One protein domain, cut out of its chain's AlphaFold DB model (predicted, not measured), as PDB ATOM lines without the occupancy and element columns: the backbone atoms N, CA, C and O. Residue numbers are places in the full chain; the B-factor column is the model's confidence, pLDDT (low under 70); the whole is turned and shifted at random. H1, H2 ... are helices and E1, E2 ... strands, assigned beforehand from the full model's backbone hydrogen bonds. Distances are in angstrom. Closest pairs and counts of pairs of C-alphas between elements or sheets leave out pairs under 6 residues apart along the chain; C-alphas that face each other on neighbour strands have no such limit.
ATOM      1  N   ALA A   2      17.604  54.253 109.952       33.78
ATOM      2  CA  ALA A   2      17.598  53.067 110.834       33.78
ATOM      3  C   ALA A   2      16.377  52.131 110.654       33.78
ATOM      4  O   ALA A   2      16.536  50.916 110.697       33.78
ATOM      5  N   MET A   3      15.182  52.672 110.369       32.12
ATOM      6  CA  MET A   3      13.977  51.862 110.094       32.12
ATOM      7  C   MET A   3      14.069  51.034 108.804       32.12
ATOM      8  O   MET A   3      13.578  49.914 108.783       32.12
ATOM      9  N   PHE A   4      14.725  51.544 107.756       43.84
ATOM     10  CA  PHE A   4      14.835  50.858 106.459       43.84
ATOM     11  C   PHE A   4      15.829  49.683 106.514       43.84
ATOM     12  O   PHE A   4      15.605  48.635 105.914       43.84
ATOM     13  N   ARG A   5      16.886  49.813 107.333       45.03
ATOM     14  CA  ARG A   5      17.838  48.727 107.634       45.03
ATOM     15  C   ARG A   5      17.183  47.548 108.365       45.03
ATOM     16  O   ARG A   5      17.614  46.415 108.185       45.03
ATOM     17  N   LEU A   6      16.127  47.805 109.144       42.09
ATOM     18  CA  LEU A   6      15.321  46.758 109.781       42.09
ATOM     19  C   LEU A   6      14.440  46.016 108.760       42.09
ATOM     20  O   LEU A   6      14.193  44.825 108.915       42.09
ATOM     21  N   THR A   7      13.994  46.702 107.703       48.69
ATOM     22  CA  THR A   7      13.132  46.138 106.653       48.69
ATOM     23  C   THR A   7      13.869  45.115 105.789       48.69
ATOM     24  O   THR A   7      13.299  44.071 105.494       48.69
ATOM     25  N   VAL A   8      15.144  45.354 105.451       50.62
ATOM     26  CA  VAL A   8      15.959  44.399 104.668       50.62
ATOM     27  C   VAL A   8      16.154  43.083 105.432       50.62
ATOM     28  O   VAL A   8      15.896  42.022 104.881       50.62
ATOM     29  N   MET A   9      16.482  43.132 106.732       48.22
ATOM     30  CA  MET A   9      16.585  41.915 107.561       48.22
ATOM     31  C   MET A   9      15.227  41.223 107.787       48.22
ATOM     32  O   MET A   9      15.162  39.992 107.870       48.22
ATOM     33  N   ALA A  10      14.134  41.989 107.868       48.62
ATOM     34  CA  ALA A  10      12.787  41.452 108.063       48.62
ATOM     35  C   ALA A  10      12.247  40.703 106.830       48.62
ATOM     36  O   ALA A  10      11.516  39.731 107.005       48.62
ATOM     37  N   VAL A  11      12.627  41.097 105.605       51.41
ATOM     38  CA  VAL A  11      12.224  40.403 104.364       51.41
ATOM     39  C   VAL A  11      12.858  39.013 104.280       51.41
ATOM     40  O   VAL A  11      12.133  38.042 104.059       51.41
ATOM     41  N   SER A  12      14.158  38.890 104.576       51.00
ATOM     42  CA  SER A  12      14.831  37.592 104.707       51.00
ATOM     43  C   SER A  12      14.152  36.709 105.764       51.00
ATOM     44  O   SER A  12      13.774  35.576 105.477       51.00
ATOM     45  N   GLY A  13      13.890  37.227 106.972       51.84
ATOM     46  CA  GLY A  13      13.245  36.449 108.040       51.84
ATOM     47  C   GLY A  13      11.805  36.014 107.728       51.84
ATOM     48  O   GLY A  13      11.412  34.895 108.056       51.84
ATOM     49  N   ALA A  14      11.016  36.871 107.073       50.53
ATOM     50  CA  ALA A  14       9.623  36.588 106.733       50.53
ATOM     51  C   ALA A  14       9.485  35.581 105.578       50.53
ATOM     52  O   ALA A  14       8.629  34.700 105.652       50.53
ATOM     53  N   ALA A  15      10.346  35.645 104.555       53.38
ATOM     54  CA  ALA A  15      10.347  34.672 103.459       53.38
ATOM     55  C   ALA A  15      10.649  33.247 103.960       53.38
ATOM     56  O   ALA A  15       9.973  32.292 103.574       53.38
ATOM     57  N   TRP A  16      11.596  33.113 104.897       53.38
ATOM     58  CA  TRP A  16      11.922  31.836 105.535       53.38
ATOM     59  C   TRP A  16      10.827  31.341 106.486       53.38
ATOM     60  O   TRP A  16      10.551  30.143 106.513       53.38
ATOM     61  N   MET A  17      10.149  32.235 107.216       48.97
ATOM     62  CA  MET A  17       9.000  31.850 108.046       48.97
ATOM     63  C   MET A  17       7.804  31.387 107.206       48.97
ATOM     64  O   MET A  17       7.129  30.442 107.601       48.97
ATOM     65  N   VAL A  18       7.562  31.977 106.032       51.72
ATOM     66  CA  VAL A  18       6.453  31.574 105.151       51.72
ATOM     67  C   VAL A  18       6.749  30.253 104.432       51.72
ATOM     68  O   VAL A  18       5.883  29.381 104.398       51.72
ATOM     69  N   LEU A  19       7.968  30.037 103.928       52.75
ATOM     70  CA  LEU A  19       8.354  28.753 103.317       52.75
ATOM     71  C   LEU A  19       8.468  27.626 104.359       52.75
ATOM     72  O   LEU A  19       8.043  26.501 104.102       52.75
ATOM     73  N   GLY A  20       8.972  27.931 105.560       52.81
ATOM     74  CA  GLY A  20       9.048  26.980 106.671       52.81
ATOM     75  C   GLY A  20       7.682  26.612 107.262       52.81
ATOM     76  O   GLY A  20       7.454  25.447 107.573       52.81
ATOM     77  N   ASN A  37      18.778  32.406  99.011       91.31
ATOM     78  CA  ASN A  37      18.834  33.736  99.595       91.31
ATOM     79  C   ASN A  37      20.293  34.178  99.691       91.31
ATOM     80  O   ASN A  37      21.124  33.393 100.153       91.31
ATOM     81  N   ARG A  38      20.609  35.394  99.241       91.62
ATOM     82  CA  ARG A  38      21.956  35.968  99.294       91.62
ATOM     83  C   ARG A  38      21.901  37.376  99.867       91.62
ATOM     84  O   ARG A  38      21.474  38.308  99.193       91.62
ATOM     85  N   LEU A  39      22.450  37.530 101.066       94.31
ATOM     86  CA  LEU A  39      22.681  38.819 101.698       94.31
ATOM     87  C   LEU A  39      24.102  39.286 101.389       94.31
ATOM     88  O   LEU A  39      25.068  38.573 101.667       94.31
ATOM     89  N   GLN A  40      24.238  40.507 100.885       93.81
ATOM     90  CA  GLN A  40      25.525  41.107 100.555       93.81
ATOM     91  C   GLN A  40      25.649  42.505 101.155       93.81
ATOM     92  O   GLN A  40      24.746  43.334 101.069       93.81
ATOM     93  N   THR A  41      26.786  42.769 101.796       96.31
ATOM     94  CA  THR A  41      27.162  44.094 102.296       96.31
ATOM     95  C   THR A  41      28.508  44.473 101.712       96.31
ATOM     96  O   THR A  41      29.456  43.696 101.771       96.31
ATOM     97  N   GLU A  42      28.593  45.685 101.191       95.75
ATOM     98  CA  GLU A  42      29.761  46.196 100.493       95.75
ATOM     99  C   GLU A  42      30.124  47.574 101.026       95.75
ATOM    100  O   GLU A  42      29.263  48.325 101.486       95.75
ATOM    101  N   HIS A  43      31.403  47.907 100.960       97.00
ATOM    102  CA  HIS A  43      31.915  49.230 101.247       97.00
ATOM    103  C   HIS A  43      32.739  49.713 100.061       97.00
ATOM    104  O   HIS A  43      33.619  48.986  99.595       97.00
ATOM    105  N   TYR A  44      32.423  50.916  99.594       96.06
ATOM    106  CA  TYR A  44      33.081  51.592  98.484       96.06
ATOM    107  C   TYR A  44      33.785  52.846  98.992       96.06
ATOM    108  O   TYR A  44      33.209  53.589  99.787       96.06
ATOM    109  N   ASP A  45      34.999  53.072  98.514       96.31
ATOM    110  CA  ASP A  45      35.810  54.247  98.835       96.31
ATOM    111  C   ASP A  45      36.497  54.750  97.562       96.31
ATOM    112  O   ASP A  45      36.920  53.935  96.728       96.31
ATOM    113  N   ASN A  46      36.579  56.065  97.391       94.06
ATOM    114  CA  ASN A  46      37.115  56.730  96.215       94.06
ATOM    115  C   ASN A  46      37.844  58.028  96.606       94.06
ATOM    116  O   ASN A  46      37.327  58.897  97.295       94.06
ATOM    117  N   SER A  47      39.066  58.218  96.117       93.44
ATOM    118  CA  SER A  47      39.799  59.469  96.315       93.44
ATOM    119  C   SER A  47      40.481  59.944  95.035       93.44
ATOM    120  O   SER A  47      40.798  59.161  94.139       93.44
ATOM    121  N   GLY A  48      40.687  61.261  94.939       90.69
ATOM    122  CA  GLY A  48      41.217  61.911  93.743       90.69
ATOM    123  C   GLY A  48      40.119  62.307  92.750       90.69
ATOM    124  O   GLY A  48      39.119  62.918  93.133       90.69
ATOM    125  N   ASN A  49      40.299  62.014  91.461       87.19
ATOM    126  CA  ASN A  49      39.333  62.375  90.423       87.19
ATOM    127  C   ASN A  49      38.143  61.397  90.386       87.19
ATOM    128  O   ASN A  49      38.186  60.367  89.706       87.19
ATOM    129  N   ALA A  50      37.054  61.762  91.069       82.75
ATOM    130  CA  ALA A  50      35.848  60.943  91.171       82.75
ATOM    131  C   ALA A  50      35.163  60.656  89.823       82.75
ATOM    132  O   ALA A  50      34.575  59.590  89.660       82.75
ATOM    133  N   ALA A  51      35.273  61.553  88.834       82.50
ATOM    134  CA  ALA A  51      34.669  61.354  87.514       82.50
ATOM    135  C   ALA A  51      35.339  60.221  86.715       82.50
ATOM    136  O   ALA A  51      34.721  59.640  85.824       82.50
ATOM    137  N   ALA A  52      36.595  59.903  87.037       83.00
ATOM    138  CA  ALA A  52      37.341  58.803  86.439       83.00
ATOM    139  C   ALA A  52      37.266  57.505  87.267       83.00
ATOM    140  O   ALA A  52      37.795  56.478  86.839       83.00
ATOM    141  N   SER A  53      36.613  57.529  88.435       87.75
ATOM    142  CA  SER A  53      36.498  56.360  89.306       87.75
ATOM    143  C   SER A  53      35.489  55.343  88.765       87.75
ATOM    144  O   SER A  53      34.404  55.722  88.311       87.75
ATOM    145  N   PRO A  54      35.784  54.032  88.857       85.88
ATOM    146  CA  PRO A  54      34.784  52.998  88.609       85.88
ATOM    147  C   PRO A  54      33.680  52.975  89.681       85.88
ATOM    148  O   PRO A  54      32.628  52.385  89.434       85.88
ATOM    149  N   TYR A  55      33.912  53.605  90.840       90.75
ATOM    150  CA  TYR A  55      33.008  53.649  91.988       90.75
ATOM    151  C   TYR A  55      32.691  55.104  92.390       90.75
ATOM    152  O   TYR A  55      33.265  55.619  93.351       90.75
ATOM    153  N   PRO A  56      31.812  55.808  91.652       86.56
ATOM    154  CA  PRO A  56      31.439  57.186  91.979       86.56
ATOM    155  C   PRO A  56      30.575  57.312  93.249       86.56
ATOM    156  O   PRO A  56      30.633  58.337  93.917       86.56
ATOM    157  N   GLU A  57      29.796  56.286  93.590       90.69
ATOM    158  CA  GLU A  57      28.949  56.222  94.789       90.69
ATOM    159  C   GLU A  57      29.697  55.532  95.941       90.69
ATOM    160  O   GLU A  57      29.999  54.336  95.873       90.69
ATOM    161  N   GLU A  58      29.994  56.269  97.006       93.44
ATOM    162  CA  GLU A  58      30.793  55.783  98.136       93.44
ATOM    163  C   GLU A  58      29.949  55.219  99.287       93.44
ATOM    164  O   GLU A  58      28.720  55.316  99.334       93.44
ATOM    165  N   GLY A  59      30.637  54.652 100.274       95.81
ATOM    166  CA  GLY A  59      30.058  54.258 101.545       95.81
ATOM    167  C   GLY A  59      29.554  52.822 101.567       95.81
ATOM    168  O   GLY A  59      29.879  51.981 100.726       95.81
ATOM    169  N   ARG A  60      28.807  52.501 102.628       96.50
ATOM    170  CA  ARG A  60      28.239  51.165 102.812       96.50
ATOM    171  C   ARG A  60      26.997  51.008 101.948       96.50
ATOM    172  O   ARG A  60      26.057  51.782 102.086       96.50
ATOM    173  N   GLN A  61      26.964  49.928 101.188       94.69
ATOM    174  CA  GLN A  61      25.830  49.507 100.386       94.69
ATOM    175  C   GLN A  61      25.427  48.088 100.784       94.69
ATOM    176  O   GLN A  61      26.248  47.293 101.249       94.69
ATOM    177  N   THR A  62      24.140  47.769 100.732       94.00
ATOM    178  CA  THR A  62      23.643  46.461 101.182       94.00
ATOM    179  C   THR A  62      22.464  46.041 100.332       94.00
ATOM    180  O   THR A  62      21.633  46.869  99.974       94.00
ATOM    181  N   TYR A  63      22.378  44.760 100.013       92.38
ATOM    182  CA  TYR A  63      21.217  44.208  99.341       92.38
ATOM    183  C   TYR A  63      21.007  42.750  99.735       92.38
ATOM    184  O   TYR A  63      21.946  42.059 100.131       92.38
ATOM    185  N   ASP A  64      19.758  42.309  99.652       92.19
ATOM    186  CA  ASP A  64      19.354  40.929  99.894       92.19
ATOM    187  C   ASP A  64      18.567  40.407  98.696       92.19
ATOM    188  O   ASP A  64      17.576  41.014  98.289       92.19
ATOM    189  N   GLU A  65      19.025  39.307  98.116       90.19
ATOM    190  CA  GLU A  65      18.410  38.661  96.963       90.19
ATOM    191  C   GLU A  65      17.703  37.386  97.395       90.19
ATOM    192  O   GLU A  65      18.242  36.578  98.153       90.19
ATOM    193  N   LEU A  66      16.509  37.172  96.862       90.31
ATOM    194  CA  LEU A  66      15.751  35.947  97.044       90.31
ATOM    195  C   LEU A  66      15.339  35.420  95.676       90.31
ATOM    196  O   LEU A  66      14.743  36.151  94.890       90.31
ATOM    197  N   SER A  67      15.609  34.145  95.423       88.19
ATOM    198  CA  SER A  67      15.079  33.401  94.283       88.19
ATOM    199  C   SER A  67      14.424  32.119  94.780       88.19
ATOM    200  O   SER A  67      14.963  31.445  95.659       88.19
ATOM    201  N   VAL A  68      13.255  31.789  94.242       88.81
ATOM    202  CA  VAL A  68      12.469  30.603  94.581       88.81
ATOM    203  C   VAL A  68      11.947  29.984  93.294       88.81
ATOM    204  O   VAL A  68      11.309  30.657  92.492       88.81
ATOM    205  N   ASN A  69      12.172  28.688  93.128       86.25
ATOM    206  CA  ASN A  69      11.675  27.876  92.033       86.25
ATOM    207  C   ASN A  69      10.867  26.719  92.612       86.25
ATOM    208  O   ASN A  69      11.341  25.961  93.459       86.25
ATOM    209  N   LEU A  70       9.633  26.593  92.148       87.94
ATOM    210  CA  LEU A  70       8.694  25.549  92.517       87.94
ATOM    211  C   LEU A  70       8.374  24.765  91.254       87.94
ATOM    212  O   LEU A  70       7.908  25.330  90.270       87.94
ATOM    213  N   ASN A  71       8.590  23.460  91.276       85.88
ATOM    214  CA  ASN A  71       8.263  22.594  90.155       85.88
ATOM    215  C   ASN A  71       7.372  21.450  90.628       85.88
ATOM    216  O   ASN A  71       7.692  20.763  91.594       85.88
ATOM    217  N   ARG A  72       6.259  21.228  89.935       87.44
ATOM    218  CA  ARG A  72       5.384  20.080  90.151       87.44
ATOM    219  C   ARG A  72       5.145  19.368  88.841       87.44
ATOM    220  O   ARG A  72       4.720  19.966  87.855       87.44
ATOM    221  N   ARG A  73       5.343  18.057  88.860       85.94
ATOM    222  CA  ARG A  73       5.049  17.176  87.734       85.94
ATOM    223  C   ARG A  73       3.853  16.305  88.086       85.94
ATOM    224  O   ARG A  73       3.955  15.443  88.953       85.94
ATOM    225  N   TYR A  74       2.728  16.540  87.422       87.25
ATOM    226  CA  TYR A  74       1.504  15.756  87.607       87.25
ATOM    227  C   TYR A  74       1.576  14.440  86.826       87.25
ATOM    228  O   TYR A  74       1.133  13.399  87.303       87.25
ATOM    229  N   SER A  75       2.169  14.475  85.629       84.75
ATOM    230  CA  SER A  75       2.383  13.306  84.772       84.75
ATOM    231  C   SER A  75       3.581  13.528  83.833       84.75
ATOM    232  O   SER A  75       4.150  14.625  83.809       84.75
ATOM    233  N   PRO A  76       3.985  12.538  83.013       81.06
ATOM    234  CA  PRO A  76       5.002  12.756  81.988       81.06
ATOM    235  C   PRO A  76       4.669  13.861  80.978       81.06
ATOM    236  O   PRO A  76       5.595  14.416  80.392       81.06
ATOM    237  N   PHE A  77       3.381  14.183  80.820       84.94
ATOM    238  CA  PHE A  77       2.856  15.163  79.869       84.94
ATOM    239  C   PHE A  77       2.231  16.384  80.553       84.94
ATOM    240  O   PHE A  77       1.676  17.229  79.867       84.94
ATOM    241  N   GLU A  78       2.264  16.484  81.884       90.50
ATOM    242  CA  GLU A  78       1.669  17.613  82.603       90.50
ATOM    243  C   GLU A  78       2.587  18.089  83.726       90.50
ATOM    244  O   GLU A  78       2.902  17.337  84.658       90.50
ATOM    245  N   ARG A  79       3.017  19.350  83.640       89.75
ATOM    246  CA  ARG A  79       3.913  19.970  84.619       89.75
ATOM    247  C   ARG A  79       3.593  21.442  84.818       89.75
ATOM    248  O   ARG A  79       3.129  22.116  83.905       89.75
ATOM    249  N   MET A  80       3.882  21.926  86.017       91.31
ATOM    250  CA  MET A  80       3.775  23.322  86.404       91.31
ATOM    251  C   MET A  80       5.097  23.770  87.021       91.31
ATOM    252  O   MET A  80       5.660  23.071  87.864       91.31
ATOM    253  N   ASN A  81       5.586  24.930  86.604       89.56
ATOM    254  CA  ASN A  81       6.770  25.566  87.161       89.56
ATOM    255  C   ASN A  81       6.411  26.999  87.570       89.56
ATOM    256  O   ASN A  81       5.712  27.700  86.843       89.56
ATOM    257  N   VAL A  82       6.846  27.416  88.752       90.88
ATOM    258  CA  VAL A  82       6.722  28.784  89.244       90.88
ATOM    259  C   VAL A  82       8.104  29.249  89.674       90.88
ATOM    260  O   VAL A  82       8.702  28.635  90.552       90.88
ATOM    261  N   SER A  83       8.589  30.349  89.109       89.25
ATOM    262  CA  SER A  83       9.853  30.968  89.512       89.25
ATOM    263  C   SER A  83       9.621  32.406  89.948       89.25
ATOM    264  O   SER A  83       8.990  33.171  89.223       89.25
ATOM    265  N   LEU A  84      10.149  32.798  91.097       91.19
ATOM    266  CA  LEU A  84      10.063  34.151  91.636       91.19
ATOM    267  C   LEU A  84      11.461  34.599  92.038       91.19
ATOM    268  O   LEU A  84      12.135  33.871  92.762       91.19
ATOM    269  N   SER A  85      11.867  35.803  91.643       89.56
ATOM    270  CA  SER A  85      13.098  36.408  92.153       89.56
ATOM    271  C   SER A  85      12.909  37.891  92.436       89.56
ATOM    272  O   SER A  85      12.325  38.635  91.645       89.56
ATOM    273  N   GLY A  86      13.432  38.341  93.566       90.25
ATOM    274  CA  GLY A  86      13.361  39.729  93.989       90.25
ATOM    275  C   GLY A  86      14.570  40.140  94.809       90.25
ATOM    276  O   GLY A  86      15.338  39.305  95.287       90.25
ATOM    277  N   VAL A  87      14.717  41.449  94.970       89.19
ATOM    278  CA  VAL A  87      15.815  42.062  95.713       89.19
ATOM    279  C   VAL A  87      15.279  43.127  96.661       89.19
ATOM    280  O   VAL A  87      14.413  43.920  96.298       89.19
ATOM    281  N   ALA A  88      15.800  43.168  97.880       91.88
ATOM    282  CA  ALA A  88      15.710  44.326  98.758       91.88
ATOM    283  C   ALA A  88      17.022  45.106  98.637       91.88
ATOM    284  O   ALA A  88      18.046  44.680  99.166       91.88
ATOM    285  N   ASN A  89      17.004  46.215  97.897       90.06
ATOM    286  CA  ASN A  89      18.211  46.909  97.461       90.06
ATOM    287  C   ASN A  89      18.432  48.248  98.189       90.06
ATOM    288  O   ASN A  89      17.580  49.133  98.149       90.06
ATOM    289  N   ASP A  90      19.602  48.424  98.795       92.94
ATOM    290  CA  ASP A  90      20.141  49.692  99.318       92.94
ATOM    291  C   ASP A  90      21.538  49.951  98.711       92.94
ATOM    292  O   ASP A  90      22.449  50.468  99.357       92.94
ATOM    293  N   SER A  91      21.748  49.498  97.471       90.06
ATOM    294  CA  SER A  91      22.982  49.660  96.706       90.06
ATOM    295  C   SER A  91      22.714  50.364  95.379       90.06
ATOM    296  O   SER A  91      21.851  49.955  94.602       90.06
ATOM    297  N   ALA A  92      23.502  51.400  95.092       88.88
ATOM    298  CA  ALA A  92      23.497  52.093  93.808       88.88
ATOM    299  C   ALA A  92      24.134  51.256  92.680       88.88
ATOM    300  O   ALA A  92      23.894  51.517  91.503       88.88
ATOM    301  N   TYR A  93      24.931  50.239  93.028       85.69
ATOM    302  CA  TYR A  93      25.596  49.367  92.057       85.69
ATOM    303  C   TYR A  93      24.790  48.113  91.706       85.69
ATOM    304  O   TYR A  93      24.897  47.636  90.580       85.69
ATOM    305  N   ARG A  94      23.948  47.596  92.614       85.00
ATOM    306  CA  ARG A  94      23.182  46.364  92.351       85.00
ATOM    307  C   ARG A  94      22.004  46.559  91.392       85.00
ATOM    308  O   ARG A  94      21.710  45.678  90.584       85.00
ATOM    309  N   GLY A  95      21.289  47.673  91.478       80.06
ATOM    310  CA  GLY A  95      20.087  47.888  90.677       80.06
ATOM    311  C   GLY A  95      19.626  49.336  90.702       80.06
ATOM    312  O   GLY A  95      19.989  50.099  91.590       80.06
ATOM    313  N   GLN A  96      18.804  49.708  89.722       81.94
ATOM    314  CA  GLN A  96      18.304  51.078  89.580       81.94
ATOM    315  C   GLN A  96      17.353  51.486  90.717       81.94
ATOM    316  O   GLN A  96      17.297  52.653  91.097       81.94
ATOM    317  N   TYR A  97      16.591  50.533  91.258       87.19
ATOM    318  CA  TYR A  97      15.567  50.799  92.264       87.19
ATOM    319  C   TYR A  97      16.071  50.503  93.673       87.19
ATOM    320  O   TYR A  97      16.580  49.415  93.933       87.19
ATOM    321  N   GLN A  98      15.861  51.448  94.591       89.00
ATOM    322  CA  GLN A  98      16.016  51.226  96.030       89.00
ATOM    323  C   GLN A  98      14.752  50.587  96.635       89.00
ATOM    324  O   GLN A  98      13.628  50.791  96.154       89.00
ATOM    325  N   GLY A  99      14.937  49.849  97.729       90.06
ATOM    326  CA  GLY A  99      13.901  49.108  98.442       90.06
ATOM    327  C   GLY A  99      13.609  47.731  97.850       90.06
ATOM    328  O   GLY A  99      14.417  47.168  97.116       90.06
ATOM    329  N   GLY A 100      12.452  47.170  98.208       89.81
ATOM    330  CA  GLY A 100      11.982  45.897  97.663       89.81
ATOM    331  C   GLY A 100      11.583  46.031  96.194       89.81
ATOM    332  O   GLY A 100      10.805  46.917  95.834       89.81
ATOM    333  N   ASN A 101      12.099  45.143  95.354       88.62
ATOM    334  CA  ASN A 101      11.767  45.052  93.944       88.62
ATOM    335  C   ASN A 101      11.552  43.591  93.546       88.62
ATOM    336  O   ASN A 101      12.432  42.752  93.740       88.62
ATOM    337  N   LEU A 102      10.390  43.296  92.961       90.31
ATOM    338  CA  LEU A 102      10.175  42.036  92.262       90.31
ATOM    339  C   LEU A 102      10.826  42.165  90.884       90.31
ATOM    340  O   LEU A 102      10.306  42.836  89.988       90.31
ATOM    341  N   GLU A 103      11.992  41.551  90.723       86.31
ATOM    342  CA  GLU A 103      12.709  41.581  89.451       86.31
ATOM    343  C   GLU A 103      12.099  40.570  88.473       86.31
ATOM    344  O   GLU A 103      11.997  40.863  87.281       86.31
ATOM    345  N   ARG A 104      11.653  39.409  88.977       89.00
ATOM    346  CA  ARG A 104      11.201  38.269  88.171       89.00
ATOM    347  C   ARG A 104      10.019  37.539  88.788       89.00
ATOM    348  O   ARG A 104      10.013  37.257  89.984       89.00
ATOM    349  N   ALA A 105       9.077  37.143  87.951       92.62
ATOM    350  CA  ALA A 105       8.037  36.188  88.278       92.62
ATOM    351  C   ALA A 105       7.636  35.449  87.007       92.62
ATOM    352  O   ALA A 105       7.304  36.086  86.022       92.62
ATOM    353  N   ARG A 106       7.628  34.120  87.015       92.38
ATOM    354  CA  ARG A 106       7.147  33.296  85.905       92.38
ATOM    355  C   ARG A 106       6.265  32.194  86.450       92.38
ATOM    356  O   ARG A 106       6.573  31.585  87.471       92.38
ATOM    357  N   VAL A 107       5.180  31.933  85.742       94.69
ATOM    358  CA  VAL A 107       4.333  30.762  85.918       94.69
ATOM    359  C   VAL A 107       4.258  30.073  84.570       94.69
ATOM    360  O   VAL A 107       3.882  30.690  83.581       94.69
ATOM    361  N   PHE A 108       4.616  28.802  84.541       92.81
ATOM    362  CA  PHE A 108       4.576  27.938  83.375       92.81
ATOM    363  C   PHE A 108       3.672  26.752  83.686       92.81
ATOM    364  O   PHE A 108       3.812  26.116  84.733       92.81
ATOM    365  N   TRP A 109       2.772  26.423  82.772       94.19
ATOM    366  CA  TRP A 109       1.960  25.218  82.845       94.19
ATOM    367  C   TRP A 109       1.850  24.580  81.469       94.19
ATOM    368  O   TRP A 109       1.522  25.232  80.485       94.19
ATOM    369  N   GLU A 110       2.119  23.285  81.407       92.44
ATOM    370  CA  GLU A 110       2.068  22.495  80.186       92.44
ATOM    371  C   GLU A 110       1.179  21.284  80.411       92.44
ATOM    372  O   GLU A 110       1.293  20.611  81.439       92.44
ATOM    373  N   LYS A 111       0.319  21.006  79.431       93.25
ATOM    374  CA  LYS A 111      -0.576  19.855  79.395       93.25
ATOM    375  C   LYS A 111      -0.604  19.253  77.993       93.25
ATOM    376  O   LYS A 111      -1.367  19.671  77.129       93.25
ATOM    377  N   GLY A 112       0.225  18.239  77.786       90.00
ATOM    378  CA  GLY A 112       0.422  17.544  76.514       90.00
ATOM    379  C   GLY A 112      -0.506  16.356  76.257       90.00
ATOM    380  O   GLY A 112      -0.462  15.788  75.176       90.00
ATOM    381  N   ASN A 113      -1.335  15.950  77.222       88.50
ATOM    382  CA  ASN A 113      -2.281  14.832  77.079       88.50
ATOM    383  C   ASN A 113      -3.739  15.281  76.855       88.50
ATOM    384  O   ASN A 113      -4.658  14.470  76.975       88.50
ATOM    385  N   GLY A 114      -3.966  16.574  76.608       85.94
ATOM    386  CA  GLY A 114      -5.281  17.099  76.239       85.94
ATOM    387  C   GLY A 114      -5.653  16.757  74.794       85.94
ATOM    388  O   GLY A 114      -4.800  16.365  74.006       85.94
ATOM    389  N   SER A 115      -6.923  16.958  74.428       88.69
ATOM    390  CA  SER A 115      -7.370  16.857  73.026       88.69
ATOM    391  C   SER A 115      -6.681  17.876  72.115       88.69
ATOM    392  O   SER A 115      -6.526  17.634  70.925       88.69
TER     393      SER A 115
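What this domain is: This is residues 2 to 20 and 37 to 115 of the 711 residues of an uncharacterized protein of Tamilnaduibacter salinus (UniProt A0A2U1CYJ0). A long, twisted ribbon of four antiparallel strands has one helix, H1, lying along one face over E2 and E3. The 98 printed residues run H1, E1, E2, E3, E4, mixed in class; the sheet's order is E1 E2 E3 E4. The rod is only just extended, close to loose: radius of gyration of the C-alphas 19.3 A, spans 69 by 32 by 16 A.

How they stand to each other: H1, residues 2 to 20, has 12 of 15 O i to N i+4 pairs within hydrogen-bond range. Its height over the sheet is 9.7 A. E1, residues 37 to 48, and E2, residues 59 to 75, form a hairpin at 152 degrees, with N 38 and O 65 2.9 A apart. H1 lies over E3, residues 78 to 90, as well as over E2; the closest C-alphas of H1 and E3 are those of Val 8 and Ala 88, 5.9 A apart.

Where its parts are: H1 begins at C-alpha 2 (17.598, 53.067, 110.834). E2 is 52.2 A long. E4, residues 99 to 111, ends at C-alpha 111 (-0.576, 19.855, 79.395).

The domain as a whole: Residues 21 to 36 are not printed; C-alphas 20 and 37 are 13.8 A apart. Residues 2 to 20 have pLDDT under 70.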